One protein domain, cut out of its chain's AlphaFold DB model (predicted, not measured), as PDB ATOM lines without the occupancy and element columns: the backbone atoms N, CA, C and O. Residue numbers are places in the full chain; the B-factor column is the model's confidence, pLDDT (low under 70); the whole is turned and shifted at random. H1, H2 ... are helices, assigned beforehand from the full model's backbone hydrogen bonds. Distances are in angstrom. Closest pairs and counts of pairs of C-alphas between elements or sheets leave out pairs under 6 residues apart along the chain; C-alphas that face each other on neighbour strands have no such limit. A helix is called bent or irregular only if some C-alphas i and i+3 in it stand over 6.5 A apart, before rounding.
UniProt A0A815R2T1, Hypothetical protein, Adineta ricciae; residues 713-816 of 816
ATOM      1  N   ASP A 713      10.297  23.332 210.376       67.94
ATOM      2  CA  ASP A 713      11.505  23.387 209.537       67.94
ATOM      3  C   ASP A 713      12.819  23.289 210.335       67.94
ATOM      4  O   ASP A 713      13.863  22.969 209.776       67.94
ATOM      5  N   PHE A 714      12.776  23.521 211.656       72.38
ATOM      6  CA  PHE A 714      13.904  23.368 212.593       72.38
ATOM      7  C   PHE A 714      15.257  23.938 212.094       72.38
ATOM      8  O   PHE A 714      16.320  23.395 212.405       72.38
ATOM      9  N   ILE A 715      15.224  25.034 211.323       71.06
ATOM     10  CA  ILE A 715      16.413  25.686 210.737       71.06
ATOM     11  C   ILE A 715      17.184  26.509 211.781       71.06
ATOM     12  O   ILE A 715      18.409  26.540 211.755       71.06
ATOM     13  N   ASP A 716      16.485  27.166 212.709       72.88
ATOM     14  CA  ASP A 716      17.089  28.065 213.702       72.88
ATOM     15  C   ASP A 716      17.195  27.388 215.076       72.88
ATOM     16  O   ASP A 716      16.187  27.180 215.757       72.88
ATOM     17  N   LEU A 717      18.426  27.077 215.496       72.38
ATOM     18  CA  LEU A 717      18.721  26.452 216.791       72.38
ATOM     19  C   LEU A 717      18.225  27.267 217.985       72.38
ATOM     20  O   LEU A 717      17.838  26.689 218.998       72.38
ATOM     21  N   ASN A 718      18.186  28.599 217.882       70.81
ATOM     22  CA  ASN A 718      17.748  29.439 219.000       70.81
ATOM     23  C   ASN A 718      16.251  29.267 219.294       70.81
ATOM     24  O   ASN A 718      15.791  29.596 220.386       70.81
ATOM     25  N   LYS A 719      15.485  28.721 218.341       74.50
ATOM     26  CA  LYS A 719      14.059  28.427 218.514       74.50
ATOM     27  C   LYS A 719      13.795  27.068 219.154       74.50
ATOM     28  O   LYS A 719      12.675  26.844 219.596       74.50
ATOM     29  N   TYR A 720      14.798  26.195 219.276       79.44
ATOM     30  CA  TYR A 720      14.612  24.842 219.825       79.44
ATOM     31  C   TYR A 720      14.209  24.861 221.305       79.44
ATOM     32  O   TYR A 720      13.575  23.923 221.775       79.44
ATOM     33  N   LEU A 721      14.547  25.930 222.031       68.81
ATOM     34  CA  LEU A 721      14.111  26.138 223.414       68.81
ATOM     35  C   LEU A 721      12.606  26.412 223.530       68.81
ATOM     36  O   LEU A 721      11.993  26.029 224.522       68.81
ATOM     37  N   ASN A 722      12.020  27.070 222.526       70.44
ATOM     38  CA  ASN A 722      10.598  27.411 222.511       70.44
ATOM     39  C   ASN A 722       9.769  26.307 221.838       70.44
ATOM     40  O   ASN A 722       8.705  25.960 222.335       70.44
ATOM     41  N   ASP A 723      10.296  25.716 220.762       71.88
ATOM     42  CA  ASP A 723       9.672  24.642 219.988       71.88
ATOM     43  C   ASP A 723      10.592  23.411 219.962       71.88
ATOM     44  O   ASP A 723      11.293  23.142 218.982       71.88
ATOM     45  N   SER A 724      10.625  22.669 221.072       81.06
ATOM     46  CA  SER A 724      11.517  21.513 221.222       81.06
ATOM     47  C   SER A 724      11.187  20.393 220.221       81.06
ATOM     48  O   SER A 724      10.084  19.832 220.265       81.06
ATOM     49  N   PRO A 725      12.144  19.974 219.366       83.44
ATOM     50  CA  PRO A 725      11.927  18.870 218.430       83.44
ATOM     51  C   PRO A 725      11.729  17.515 219.124       83.44
ATOM     52  O   PRO A 725      11.114  16.613 218.551       83.44
ATOM     53  N   LYS A 726      12.219  17.361 220.363       86.25
ATOM     54  CA  LYS A 726      12.131  16.122 221.146       86.25
ATOM     55  C   LYS A 726      10.697  15.608 221.273       86.25
ATOM     56  O   LYS A 726      10.445  14.437 220.994       86.25
ATOM     57  N   TYR A 727       9.757  16.477 221.642       82.31
ATOM     58  CA  TYR A 727       8.359  16.093 221.860       82.31
ATOM     59  C   TYR A 727       7.670  15.644 220.563       82.31
ATOM     60  O   TYR A 727       7.015  14.601 220.531       82.31
ATOM     61  N   LEU A 728       7.870  16.382 219.465       85.81
ATOM     62  CA  LEU A 728       7.310  16.032 218.157       85.81
ATOM     63  C   LEU A 728       7.839  14.676 217.664       85.81
ATOM     64  O   LEU A 728       7.065  13.824 217.228       85.81
ATOM     65  N   CYS A 729       9.151  14.455 217.771       86.88
ATOM     66  CA  CYS A 729       9.787  13.192 217.409       86.88
ATOM     67  C   CYS A 729       9.269  12.020 218.257       86.88
ATOM     68  O   CYS A 729       9.008  10.949 217.708       86.88
ATOM     69  N   GLN A 730       9.048  12.218 219.561       85.31
ATOM     70  CA  GLN A 730       8.433  11.208 220.430       85.31
ATOM     71  C   GLN A 730       7.002  10.866 219.987       85.31
ATOM     72  O   GLN A 730       6.685   9.687 219.836       85.31
ATOM     73  N   GLN A 731       6.162  11.864 219.697       84.88
ATOM     74  CA  GLN A 731       4.794  11.643 219.206       84.88
ATOM     75  C   GLN A 731       4.770  10.893 217.865       84.88
ATOM     76  O   GLN A 731       4.039   9.912 217.706       84.88
ATOM     77  N   LEU A 732       5.625  11.290 216.919       88.12
ATOM     78  CA  LEU A 732       5.757  10.634 215.614       88.12
ATOM     79  C   LEU A 732       6.250   9.180 215.726       88.12
ATOM     80  O   LEU A 732       5.795   8.305 214.986       88.12
ATOM     81  N   LYS A 733       7.151   8.903 216.675       86.12
ATOM     82  CA  LYS A 733       7.635   7.551 216.978       86.12
ATOM     83  C   LYS A 733       6.549   6.682 217.616       86.12
ATOM     84  O   LYS A 733       6.417   5.506 217.278       86.12
ATOM     85  N   VAL A 734       5.746   7.248 218.516       88.25
ATOM     86  CA  VAL A 734       4.630   6.543 219.163       88.25
ATOM     87  C   VAL A 734       3.558   6.166 218.141       88.25
ATOM     88  O   VAL A 734       3.132   5.008 218.103       88.25
ATOM     89  N   VAL A 735       3.143   7.099 217.278       89.75
ATOM     90  CA  VAL A 735       2.112   6.821 216.265       89.75
ATOM     91  C   VAL A 735       2.602   5.826 215.205       89.75
ATOM     92  O   VAL A 735       1.857   4.919 214.837       89.75
ATOM     93  N   SER A 736       3.868   5.903 214.776       87.75
ATOM     94  CA  SER A 736       4.433   4.939 213.820       87.75
ATOM     95  C   SER A 736       4.533   3.527 214.407       87.75
ATOM     96  O   SER A 736       4.175   2.557 213.737       87.75
ATOM     97  N   SER A 737       4.901   3.410 215.687       85.94
ATOM     98  CA  SER A 737       4.960   2.133 216.416       85.94
ATOM     99  C   SER A 737       3.582   1.486 216.626       85.94
ATOM    100  O   SER A 737       3.501   0.295 216.911       85.94
ATOM    101  N   ASN A 738       2.491   2.245 216.464       85.94
ATOM    102  CA  ASN A 738       1.109   1.753 216.541       85.94
ATOM    103  C   ASN A 738       0.530   1.335 215.169       85.94
ATOM    104  O   ASN A 738      -0.674   1.126 215.061       85.94
ATOM    105  N   GLY A 739       1.362   1.194 214.128       81.44
ATOM    106  CA  GLY A 739       0.955   0.666 212.816       81.44
ATOM    107  C   GLY A 739       0.725   1.717 211.725       81.44
ATOM    108  O   GLY A 739       0.489   1.353 210.572       81.44
ATOM    109  N   TYR A 740       0.855   3.012 212.031       87.94
ATOM    110  CA  TYR A 740       0.674   4.099 211.059       87.94
ATOM    111  C   TYR A 740       1.997   4.482 210.380       87.94
ATOM    112  O   TYR A 740       2.627   5.498 210.686       87.94
ATOM    113  N   THR A 741       2.425   3.661 209.420       83.25
ATOM    114  CA  THR A 741       3.752   3.733 208.777       83.25
ATOM    115  C   THR A 741       4.062   5.063 208.085       83.25
ATOM    116  O   THR A 741       5.220   5.475 208.074       83.25
ATOM    117  N   LYS A 742       3.049   5.799 207.600       85.44
ATOM    118  CA  LYS A 742       3.217   7.129 206.974       85.44
ATOM    119  C   LYS A 742       3.925   8.156 207.875       85.44
ATOM    120  O   LYS A 742       4.594   9.051 207.367       85.44
ATOM    121  N   TYR A 743       3.832   8.014 209.199       89.62
ATOM    122  CA  TYR A 743       4.530   8.886 210.152       89.62
ATOM    123  C   TYR A 743       5.975   8.457 210.426       89.62
ATOM    124  O   TYR A 743       6.770   9.276 210.879       89.62
ATOM    125  N   SER A 744       6.344   7.210 210.115       84.81
ATOM    126  CA  SER A 744       7.730   6.738 210.222       84.81
ATOM    127  C   SER A 744       8.645   7.475 209.243       84.81
ATOM    128  O   SER A 744       9.768   7.838 209.587       84.81
ATOM    129  N   ASP A 745       8.157   7.730 208.028       85.06
ATOM    130  CA  ASP A 745       8.907   8.482 207.023       85.06
ATOM    131  C   ASP A 745       9.057   9.958 207.398       85.06
ATOM    132  O   ASP A 745      10.136  10.524 207.224       85.06
ATOM    133  N   VAL A 746       8.010  10.560 207.968       87.38
ATOM    134  CA  VAL A 746       8.045  11.935 208.492       87.38
ATOM    135  C   VAL A 746       9.029  12.049 209.654       87.38
ATOM    136  O   VAL A 746       9.880  12.933 209.647       87.38
ATOM    137  N   TYR A 747       8.962  11.121 210.612       89.12
ATOM    138  CA  TYR A 747       9.889  11.033 211.742       89.12
ATOM    139  C   TYR A 747      11.348  10.995 211.279       89.12
ATOM    140  O   TYR A 747      12.162  11.796 211.735       89.12
ATOM    141  N   ARG A 748      11.668  10.115 210.320       86.06
ATOM    142  CA  ARG A 748      13.020   9.981 209.762       86.06
ATOM    143  C   ARG A 748      13.490  11.259 209.066       86.06
ATOM    144  O   ARG A 748      14.623  11.676 209.276       86.06
ATOM    145  N   GLN A 749      12.639  11.886 208.253       85.75
ATOM    146  CA  GLN A 749      12.991  13.119 207.539       85.75
ATOM    147  C   GLN A 749      13.227  14.295 208.491       85.75
ATOM    148  O   GLN A 749      14.167  15.059 208.289       85.75
ATOM    149  N   ILE A 750      12.415  14.428 209.540       86.94
ATOM    150  CA  ILE A 750      12.600  15.461 210.565       86.94
ATOM    151  C   ILE A 750      13.884  15.217 211.354       86.94
ATOM    152  O   ILE A 750      14.663  16.150 211.532       86.94
ATOM    153  N   LEU A 751      14.148  13.974 211.768       87.38
ATOM    154  CA  LEU A 751      15.402  13.619 212.434       87.38
ATOM    155  C   LEU A 751      16.627  13.953 211.578       87.38
ATOM    156  O   LEU A 751      17.564  14.558 212.088       87.38
ATOM    157  N   GLU A 752      16.620  13.607 210.289       85.62
ATOM    158  CA  GLU A 752      17.728  13.922 209.376       85.62
ATOM    159  C   GLU A 752      17.880  15.431 209.134       85.62
ATOM    160  O   GLU A 752      19.005  15.934 209.110       85.62
ATOM    161  N   LYS A 753      16.774  16.185 209.030       84.44
ATOM    162  CA  LYS A 753      16.813  17.658 208.967       84.44
ATOM    163  C   LYS A 753      17.463  18.252 210.218       84.44
ATOM    164  O   LYS A 753      18.399  19.041 210.099       84.44
ATOM    165  N   ILE A 754      17.005  17.848 211.407       86.25
ATOM    166  CA  ILE A 754      17.561  18.308 212.688       86.25
ATOM    167  C   ILE A 754      19.043  17.946 212.767       86.25
ATOM    168  O   ILE A 754      19.864  18.803 213.071       86.25
ATOM    169  N   ARG A 755      19.402  16.700 212.437       86.31
ATOM    170  CA  ARG A 755      20.786  16.218 212.428       86.31
ATOM    171  C   ARG A 755      21.672  17.061 211.512       86.31
ATOM    172  O   ARG A 755      22.735  17.497 211.938       86.31
ATOM    173  N   THR A 756      21.237  17.304 210.279       85.12
ATOM    174  CA  THR A 756      22.004  18.067 209.284       85.12
ATOM    175  C   THR A 756      22.205  19.515 209.732       85.12
ATOM    176  O   THR A 756      23.326  20.022 209.684       85.12
ATOM    177  N   ASN A 757      21.149  20.165 210.229       81.19
ATOM    178  CA  ASN A 757      21.210  21.549 210.705       81.19
ATOM    179  C   ASN A 757      22.079  21.680 211.965       81.19
ATOM    180  O   ASN A 757      22.931  22.563 212.039       81.19
ATOM    181  N   PHE A 758      21.913  20.772 212.930       85.12
ATOM    182  CA  PHE A 758      22.683  20.762 214.174       85.12
ATOM    183  C   PHE A 758      24.175  20.496 213.912       85.12
ATOM    184  O   PHE A 758      25.027  21.196 214.452       85.12
ATOM    185  N   LEU A 759      24.498  19.556 213.014       84.38
ATOM    186  CA  LEU A 759      25.872  19.276 212.579       84.38
ATOM    187  C   LEU A 759      26.505  20.473 211.847       84.38
ATOM    188  O   LEU A 759      27.660  20.808 212.099       84.38
ATOM    189  N   SER A 760      25.755  21.129 210.955       81.50
ATOM    190  CA  SER A 760      26.202  22.340 210.249       81.50
ATOM    191  C   SER A 760      26.574  23.456 211.230       81.50
ATOM    192  O   SER A 760      27.633  24.067 211.110       81.50
ATOM    193  N   GLU A 761      25.756  23.676 212.259       79.44
ATOM    194  CA  GLU A 761      26.023  24.692 213.278       79.44
ATOM    195  C   GLU A 761      27.179  24.323 214.218       79.44
ATOM    196  O   GLU A 761      28.001  25.184 214.536       79.44
ATOM    197  N   ILE A 762      27.317  23.046 214.597       80.31
ATOM    198  CA  ILE A 762      28.507  22.522 215.291       80.31
ATOM    199  C   ILE A 762      29.776  22.843 214.488       80.31
ATOM    200  O   ILE A 762      30.738  23.384 215.040       80.31
ATOM    201  N   ASN A 763      29.770  22.574 213.180       79.25
ATOM    202  CA  ASN A 763      30.906  22.853 212.298       79.25
ATOM    203  C   ASN A 763      31.156  24.362 212.142       79.25
ATOM    204  O   ASN A 763      32.290  24.812 212.293       79.25
ATOM    205  N   ASN A 764      30.104  25.172 211.973       77.62
ATOM    206  CA  ASN A 764      30.208  26.635 211.940       77.62
ATOM    207  C   ASN A 764      30.836  27.200 213.226       77.62
ATOM    208  O   ASN A 764      31.539  28.212 213.185       77.62
ATOM    209  N   VAL A 765      30.589  26.593 214.391       75.19
ATOM    210  CA  VAL A 765      31.225  27.005 215.653       75.19
ATOM    211  C   VAL A 765      32.708  26.647 215.687       75.19
ATOM    212  O   VAL A 765      33.488  27.475 216.163       75.19
ATOM    213  N   LYS A 766      33.126  25.505 215.127       69.56
ATOM    214  CA  LYS A 766      34.552  25.138 215.017       69.56
ATOM    215  C   LYS A 766      35.368  26.199 214.243       69.56
ATOM    216  O   LYS A 766      36.496  26.494 214.636       69.56
ATOM    217  N   ASP A 767      34.768  26.894 213.273       67.94
ATOM    218  CA  ASP A 767      35.458  27.864 212.396       67.94
ATOM    219  C   ASP A 767      35.431  29.341 212.864       67.94
ATOM    220  O   ASP A 767      36.018  30.220 212.232       67.94
ATOM    221  N   ASN A 768      34.775  29.663 213.985       68.69
ATOM    222  CA  ASN A 768      34.620  31.053 214.457       68.69
ATOM    223  C   ASN A 768      35.791  31.548 215.340       68.69
ATOM    224  O   ASN A 768      36.570  30.753 215.838       68.69
ATOM    225  N   ARG A 769      35.943  32.860 215.594       69.31
ATOM    226  CA  ARG A 769      36.918  33.371 216.597       69.31
ATOM    227  C   ARG A 769      36.457  33.053 218.032       69.31
ATOM    228  O   ARG A 769      35.253  33.044 218.281       69.31
ATOM    229  N   VAL A 770      37.390  32.872 218.978       67.06
ATOM    230  CA  VAL A 770      37.156  32.404 220.373       67.06
ATOM    231  C   VAL A 770      35.940  33.047 221.066       67.06
ATOM    232  O   VAL A 770      35.084  32.334 221.587       67.06
ATOM    233  N   LEU A 771      35.799  34.379 221.015       62.34
ATOM    234  CA  LEU A 771      34.685  35.092 221.665       62.34
ATOM    235  C   LEU A 771      33.308  34.762 221.044       62.34
ATOM    236  O   LEU A 771      32.312  34.630 221.753       62.34
ATOM    237  N   ASN A 772      33.253  34.572 219.721       66.31
ATOM    238  CA  ASN A 772      32.037  34.173 219.004       66.31
ATOM    239  C   ASN A 772      31.731  32.676 219.171       66.31
ATOM    240  O   ASN A 772      30.556  32.308 219.179       66.31
ATOM    241  N   ARG A 773      32.755  31.821 219.352       74.19
ATOM    242  CA  ARG A 773      32.560  30.397 219.685       74.19
ATOM    243  C   ARG A 773      31.843  30.236 221.021       74.19
ATOM    244  O   ARG A 773      30.875  29.491 221.093       74.19
ATOM    245  N   LEU A 774      32.260  30.977 222.052       70.50
ATOM    246  CA  LEU A 774      31.655  30.926 223.391       70.50
ATOM    247  C   LEU A 774      30.154  31.252 223.386       70.50
ATOM    248  O   LEU A 774      29.367  30.524 223.992       70.50
ATOM    249  N   ASN A 775      29.749  32.318 222.689       70.19
ATOM    250  CA  ASN A 775      28.342  32.727 222.627       70.19
ATOM    251  C   ASN A 775      27.484  31.734 221.833       70.19
ATOM    252  O   ASN A 775      26.410  31.361 222.296       70.19
ATOM    253  N   LYS A 776      27.969  31.246 220.684       73.62
ATOM    254  CA  LYS A 776      27.244  30.239 219.894       73.62
ATOM    255  C   LYS A 776      27.188  28.872 220.582       73.62
ATOM    256  O   LYS A 776      26.190  28.171 220.459       73.62
ATOM    257  N   MET A 777      28.212  28.513 221.357       80.31
ATOM    258  CA  MET A 777      28.242  27.248 222.094       80.31
ATOM    259  C   MET A 777      27.205  27.196 223.222       80.31
ATOM    260  O   MET A 777      26.695  26.120 223.525       80.31
ATOM    261  N   ARG A 778      26.838  28.344 223.818       74.56
ATOM    262  CA  ARG A 778      25.701  28.414 224.753       74.56
ATOM    263  C   ARG A 778      24.396  28.035 224.048       74.56
ATOM    264  O   ARG A 778      23.742  27.101 224.493       74.56
ATOM    265  N   SER A 779      24.104  28.641 222.894       76.62
ATOM    266  CA  SER A 779      22.930  28.286 222.082       76.62
ATOM    267  C   SER A 779      22.922  26.816 221.642       76.62
ATOM    268  O   SER A 779      21.880  26.173 221.707       76.62
ATOM    269  N   ILE A 780      24.071  26.250 221.242       82.62
ATOM    270  CA  ILE A 780      24.180  24.822 220.877       82.62
ATOM    271  C   ILE A 780      23.923  23.921 222.083       82.62
ATOM    272  O   ILE A 780      23.204  22.933 221.965       82.62
ATOM    273  N   ARG A 781      24.486  24.249 223.250       78.81
ATOM    274  CA  ARG A 781      24.286  23.473 224.478       78.81
ATOM    275  C   ARG A 781      22.829  23.507 224.929       78.81
ATOM    276  O   ARG A 781      22.297  22.476 225.328       78.81
ATOM    277  N   ASP A 782      22.187  24.663 224.842       79.94
ATOM    278  CA  ASP A 782      20.784  24.818 225.214       79.94
ATOM    279  C   ASP A 782      19.857  24.092 224.213       79.94
ATOM    280  O   ASP A 782      18.911  23.406 224.609       79.94
ATOM    281  N   ALA A 783      20.179  24.140 222.915       82.94
ATOM    282  CA  ALA A 783      19.474  23.386 221.879       82.94
ATOM    283  C   ALA A 783      19.705  21.863 221.980       82.94
ATOM    284  O   ALA A 783      18.784  21.095 221.707       82.94
ATOM    285  N   PHE A 784      20.887  21.412 222.421       85.69
ATOM    286  CA  PHE A 784      21.240  19.995 222.585       85.69
ATOM    287  C   PHE A 784      20.285  19.260 223.528       85.69
ATOM    288  O   PHE A 784      19.756  18.203 223.179       85.69
ATOM    289  N   TYR A 785      19.983  19.845 224.690       83.56
ATOM    290  CA  TYR A 785      19.042  19.247 225.646       83.56
ATOM    291  C   TYR A 785      17.610  19.149 225.101       83.56
ATOM    292  O   TYR A 785      16.821  18.337 225.588       83.56
ATOM    293  N   SER A 786      17.298  19.924 224.063       84.12
ATOM    294  CA  SER A 786      16.002  19.941 223.386       84.12
ATOM    295  C   SER A 786      15.924  18.974 222.195       84.12
ATOM    296  O   SER A 786      14.855  18.853 221.595       84.12
ATOM    297  N   LEU A 787      17.019  18.281 221.849       86.00
ATOM    298  CA  LEU A 787      17.053  17.268 220.790       86.00
ATOM    299  C   LEU A 787      16.367  15.950 221.204       86.00
ATOM    300  O   LEU A 787      16.317  15.619 222.391       86.00
ATOM    301  N   PRO A 788      15.884  15.155 220.234       85.94
ATOM    302  CA  PRO A 788      15.496  13.763 220.460       85.94
ATOM    303  C   PRO A 788      16.650  12.935 221.039       85.94
ATOM    304  O   PRO A 788      17.807  13.152 220.671       85.94
ATOM    305  N   ASP A 789      16.333  11.968 221.906       84.31
ATOM    306  CA  ASP A 789      17.332  11.151 222.616       84.31
ATOM    307  C   ASP A 789      18.296  10.452 221.640       84.31
ATOM    308  O   ASP A 789      19.492  10.357 221.904       84.31
ATOM    309  N   GLU A 790      17.799  10.046 220.465       82.50
ATOM    310  CA  GLU A 790      18.605   9.397 219.428       82.50
ATOM    311  C   GLU A 790      19.688  10.310 218.831       82.50
ATOM    312  O   GLU A 790      20.733   9.822 218.409       82.50
ATOM    313  N   LEU A 791      19.462  11.628 218.784       85.94
ATOM    314  CA  LEU A 791      20.446  12.598 218.291       85.94
ATOM    315  C   LEU A 791      21.349  13.118 219.409       85.94
ATOM    316  O   LEU A 791      22.499  13.459 219.140       85.94
ATOM    317  N   GLN A 792      20.869  13.139 220.658       85.25
ATOM    318  CA  GLN A 792      21.696  13.514 221.806       85.25
ATOM    319  C   GLN A 792      22.915  12.599 221.923       85.25
ATOM    320  O   GLN A 792      24.039  13.090 221.951       85.25
ATOM    321  N   SER A 793      22.716  11.279 221.847       81.50
ATOM    322  CA  SER A 793      23.823  10.312 221.876       81.50
ATOM    323  C   SER A 793      24.789  10.430 220.691       81.50
ATOM    324  O   SER A 793      25.933   9.999 220.783       81.50
ATOM    325  N   VAL A 794      24.338  10.983 219.558       83.75
ATOM    326  CA  VAL A 794      25.170  11.146 218.352       83.75
ATOM    327  C   VAL A 794      26.100  12.351 218.485       83.75
ATOM    328  O   VAL A 794      27.261  12.256 218.102       83.75
ATOM    329  N   PHE A 795      25.611  13.465 219.038       86.38
ATOM    330  CA  PHE A 795      26.356  14.728 219.115       86.38
ATOM    331  C   PHE A 795      27.058  14.976 220.459       86.38
ATOM    332  O   PHE A 795      27.773  15.969 220.590       86.38
ATOM    333  N   GLU A 796      26.870  14.106 221.455       84.62
ATOM    334  CA  GLU A 796      27.448  14.247 222.801       84.62
ATOM    335  C   GLU A 796      28.976  14.427 222.764       84.62
ATOM    336  O   GLU A 796      29.502  15.399 223.310       84.62
ATOM    337  N   ASN A 797      29.669  13.563 222.015       81.88
ATOM    338  CA  ASN A 797      31.124  13.623 221.852       81.88
ATOM    339  C   ASN A 797      31.581  14.885 221.097       81.88
ATOM    340  O   ASN A 797      32.568  15.508 221.487       81.88
ATOM    341  N   ASP A 798      30.859  15.291 220.046       80.06
ATOM    342  CA  ASP A 798      31.198  16.474 219.237       80.06
ATOM    343  C   ASP A 798      31.066  17.774 220.050       80.06
ATOM    344  O   ASP A 798      31.888  18.689 219.943       80.06
ATOM    345  N   ILE A 799      30.047  17.854 220.908       82.38
ATOM    346  CA  ILE A 799      29.840  18.969 221.837       82.38
ATOM    347  C   ILE A 799      30.926  18.993 222.911       82.38
ATOM    348  O   ILE A 799      31.421  20.069 223.267       82.38
ATOM    349  N   GLU A 800      31.295  17.836 223.458       80.94
ATOM    350  CA  GLU A 800      32.354  17.742 224.458       80.94
ATOM    351  C   GLU A 800      33.720  18.142 223.875       80.94
ATOM    352  O   GLU A 800      34.446  18.924 224.495       80.94
ATOM    353  N   GLU A 801      34.025  17.714 222.648       78.62
ATOM    354  CA  GLU A 801      35.238  18.082 221.913       78.62
ATOM    355  C   GLU A 801      35.341  19.605 221.703       78.62
ATOM    356  O   GLU A 801      36.365  20.213 222.032       78.62
ATOM    357  N   ILE A 802      34.268  20.260 221.240       75.75
ATOM    358  CA  ILE A 802      34.236  21.725 221.072       75.75
ATOM    359  C   ILE A 802      34.394  22.441 222.418       75.75
ATOM    360  O   ILE A 802      35.139  23.419 222.518       75.75
ATOM    361  N   ASN A 803      33.747  21.950 223.479       76.69
ATOM    362  CA  ASN A 803      33.904  22.510 224.824       76.69
ATOM    363  C   ASN A 803      35.355  22.409 225.323       76.69
ATOM    364  O   ASN A 803      35.851  23.337 225.968       76.69
ATOM    365  N   GLN A 804      36.052  21.310 225.026       77.25
ATOM    366  CA  GLN A 804      37.468  21.143 225.358       77.25
ATOM    367  C   GLN A 804      38.372  22.066 224.527       77.25
ATOM    368  O   GLN A 804      39.307  22.645 225.085       77.25
ATOM    369  N   LEU A 805      38.084  22.254 223.233       72.81
ATOM    370  CA  LEU A 805      38.791  23.197 222.358       72.81
ATOM    371  C   LEU A 805      38.655  24.644 222.852       72.81
ATOM    372  O   LEU A 805      39.667  25.321 223.037       72.81
ATOM    373  N   ILE A 806      37.437  25.087 223.183       71.69
ATOM    374  CA  ILE A 806      37.184  26.418 223.758       71.69
ATOM    375  C   ILE A 806      37.927  26.584 225.094       71.69
ATOM    376  O   ILE A 806      38.571  27.605 225.314       71.69
ATOM    377  N   ARG A 807      37.899  25.578 225.984       73.44
ATOM    378  CA  ARG A 807      38.635  25.615 227.266       73.44
ATOM    379  C   ARG A 807      40.151  25.717 227.077       73.44
ATOM    380  O   ARG A 807      40.804  26.378 227.880       73.44
ATOM    381  N   LYS A 808      40.714  25.055 226.061       71.44
ATOM    382  CA  LYS A 808      42.148  25.139 225.735       71.44
ATOM    383  C   LYS A 808      42.525  26.521 225.202       71.44
ATOM    384  O   LYS A 808      43.525  27.069 225.644       71.44
ATOM    385  N   GLU A 809      41.732  27.093 224.302       66.75
ATOM    386  CA  GLU A 809      42.013  28.408 223.710       66.75
ATOM    387  C   GLU A 809      41.773  29.571 224.682       66.75
ATOM    388  O   GLU A 809      42.589  30.483 224.726       66.75
ATOM    389  N   VAL A 810      40.723  29.538 225.514       65.38
ATOM    390  CA  VAL A 810      40.491  30.558 226.561       65.38
ATOM    391  C   VAL A 810      41.652  30.595 227.559       65.38
ATOM    392  O   VAL A 810      42.132  31.675 227.883       65.38
ATOM    393  N   ARG A 811      42.192  29.430 227.951       65.00
ATOM    394  CA  ARG A 811      43.409  29.348 228.780       65.00
ATOM    395  C   ARG A 811      44.653  29.942 228.110       65.00
ATOM    396  O   ARG A 811      45.564  30.341 228.824       65.00
ATOM    397  N   MET A 812      44.716  29.991 226.775       58.53
ATOM    398  CA  MET A 812      45.814  30.655 226.055       58.53
ATOM    399  C   MET A 812      45.647  32.181 225.985       58.53
ATOM    400  O   MET A 812      46.645  32.871 225.839       58.53
ATOM    401  N   PHE A 813      44.425  32.710 226.127       55.72
ATOM    402  CA  PHE A 813      44.145  34.155 226.204       55.72
ATOM    403  C   PHE A 813      44.179  34.717 227.639       55.72
ATOM    404  O   PHE A 813      44.219  35.927 227.805       55.72
ATOM    405  N   GLU A 814      44.169  33.868 228.672       51.53
ATOM    406  CA  GLU A 814      44.340  34.262 230.085       51.53
ATOM    407  C   GLU A 814      45.826  34.400 230.507       51.53
ATOM    408  O   GLU A 814      46.097  34.666 231.677       51.53
ATOM    409  N   ILE A 815      46.785  34.205 229.586       51.06
ATOM    410  CA  ILE A 815      48.244  34.267 229.839       51.06
ATOM    411  C   ILE A 815      48.924  35.525 229.242       51.06
ATOM    412  O   ILE A 815      50.122  35.697 229.441       51.06
ATOM    413  N   ASP A 816      48.185  36.458 228.630       36.31
ATOM    414  CA  ASP A 816      48.702  37.801 228.286       36.31
ATOM    415  C   ASP A 816      48.005  38.915 229.082       36.31
ATOM    416  O   ASP A 816      46.759  39.036 228.979       36.31
TER     417      ASP A 816
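AT A GLANCE: This is residues 713 to 816 of the 816 residues of the protein "Hypothetical protein" of Adineta ricciae (UniProt A0A815R2T1). A long rod of helices: H1 and the first part of H2 form a hairpin at one end, and H2, H3 and H4 run on as an up-and-down bundle, each against the one before. The 104 printed residues, all helix by class, include named H1 to H4 in chain order and no named strand. The whole is loose, radius of gyration of the C-alphas 16.2 A, spanning 62 by 21 by 18 A.

IN THESE COORDINATES: Residues 713 to 724 hold no named element. H1, residues 725 to 737, spans 18.2 A from C-alpha 725 at (11.927, 18.870, 218.430). H2, residues 742 to 766, spans 37.0 A; H3, residues 770 to 785, 23.0 A. H4, residues 789 to 813, spans 35.5 A to C-alpha 813 at (44.145, 34.155, 226.204); it is irregular, C-alphas 794 and 797 being 7.3 A apart, with a kink of 41 degrees near residue 796.

HOW THE PARTS SIT: The hub H2 touches H1 with residues 742 to 751 alone, closest C-alphas Ser 744 and Ser 736, 5.2 A, a shallow tilt of 28 degrees, opposite ways. It touches H3 with residues 758 to 766 alone, Val 765 to Arg 773, 5.4 A. H4, with residues 791 to 802 alone, touches H2 at 7 degrees, the same way, Leu 791 to Arg 755, 6.9 A. H3 touches H4 at 22 degrees, opposite ways, Phe 784 to Gln 792, 6.5 A. H1 and H3 are apart. O i to N i+4 pairs are within hydrogen-bond range throughout H1, and in 20 of 21 in H2, 9 of 12 in H3 and 18 of 21 in H4.

THE WHOLE: The C-alphas of Gly 739 and Asp 816, the farthest apart, are 62.4 A apart. The printed part has no cut, and its three links between helices are tight. Mean pLDDT of the printed part is 78.3; residues 713, 721, 766 to 772 and 809 to 816 are under 70.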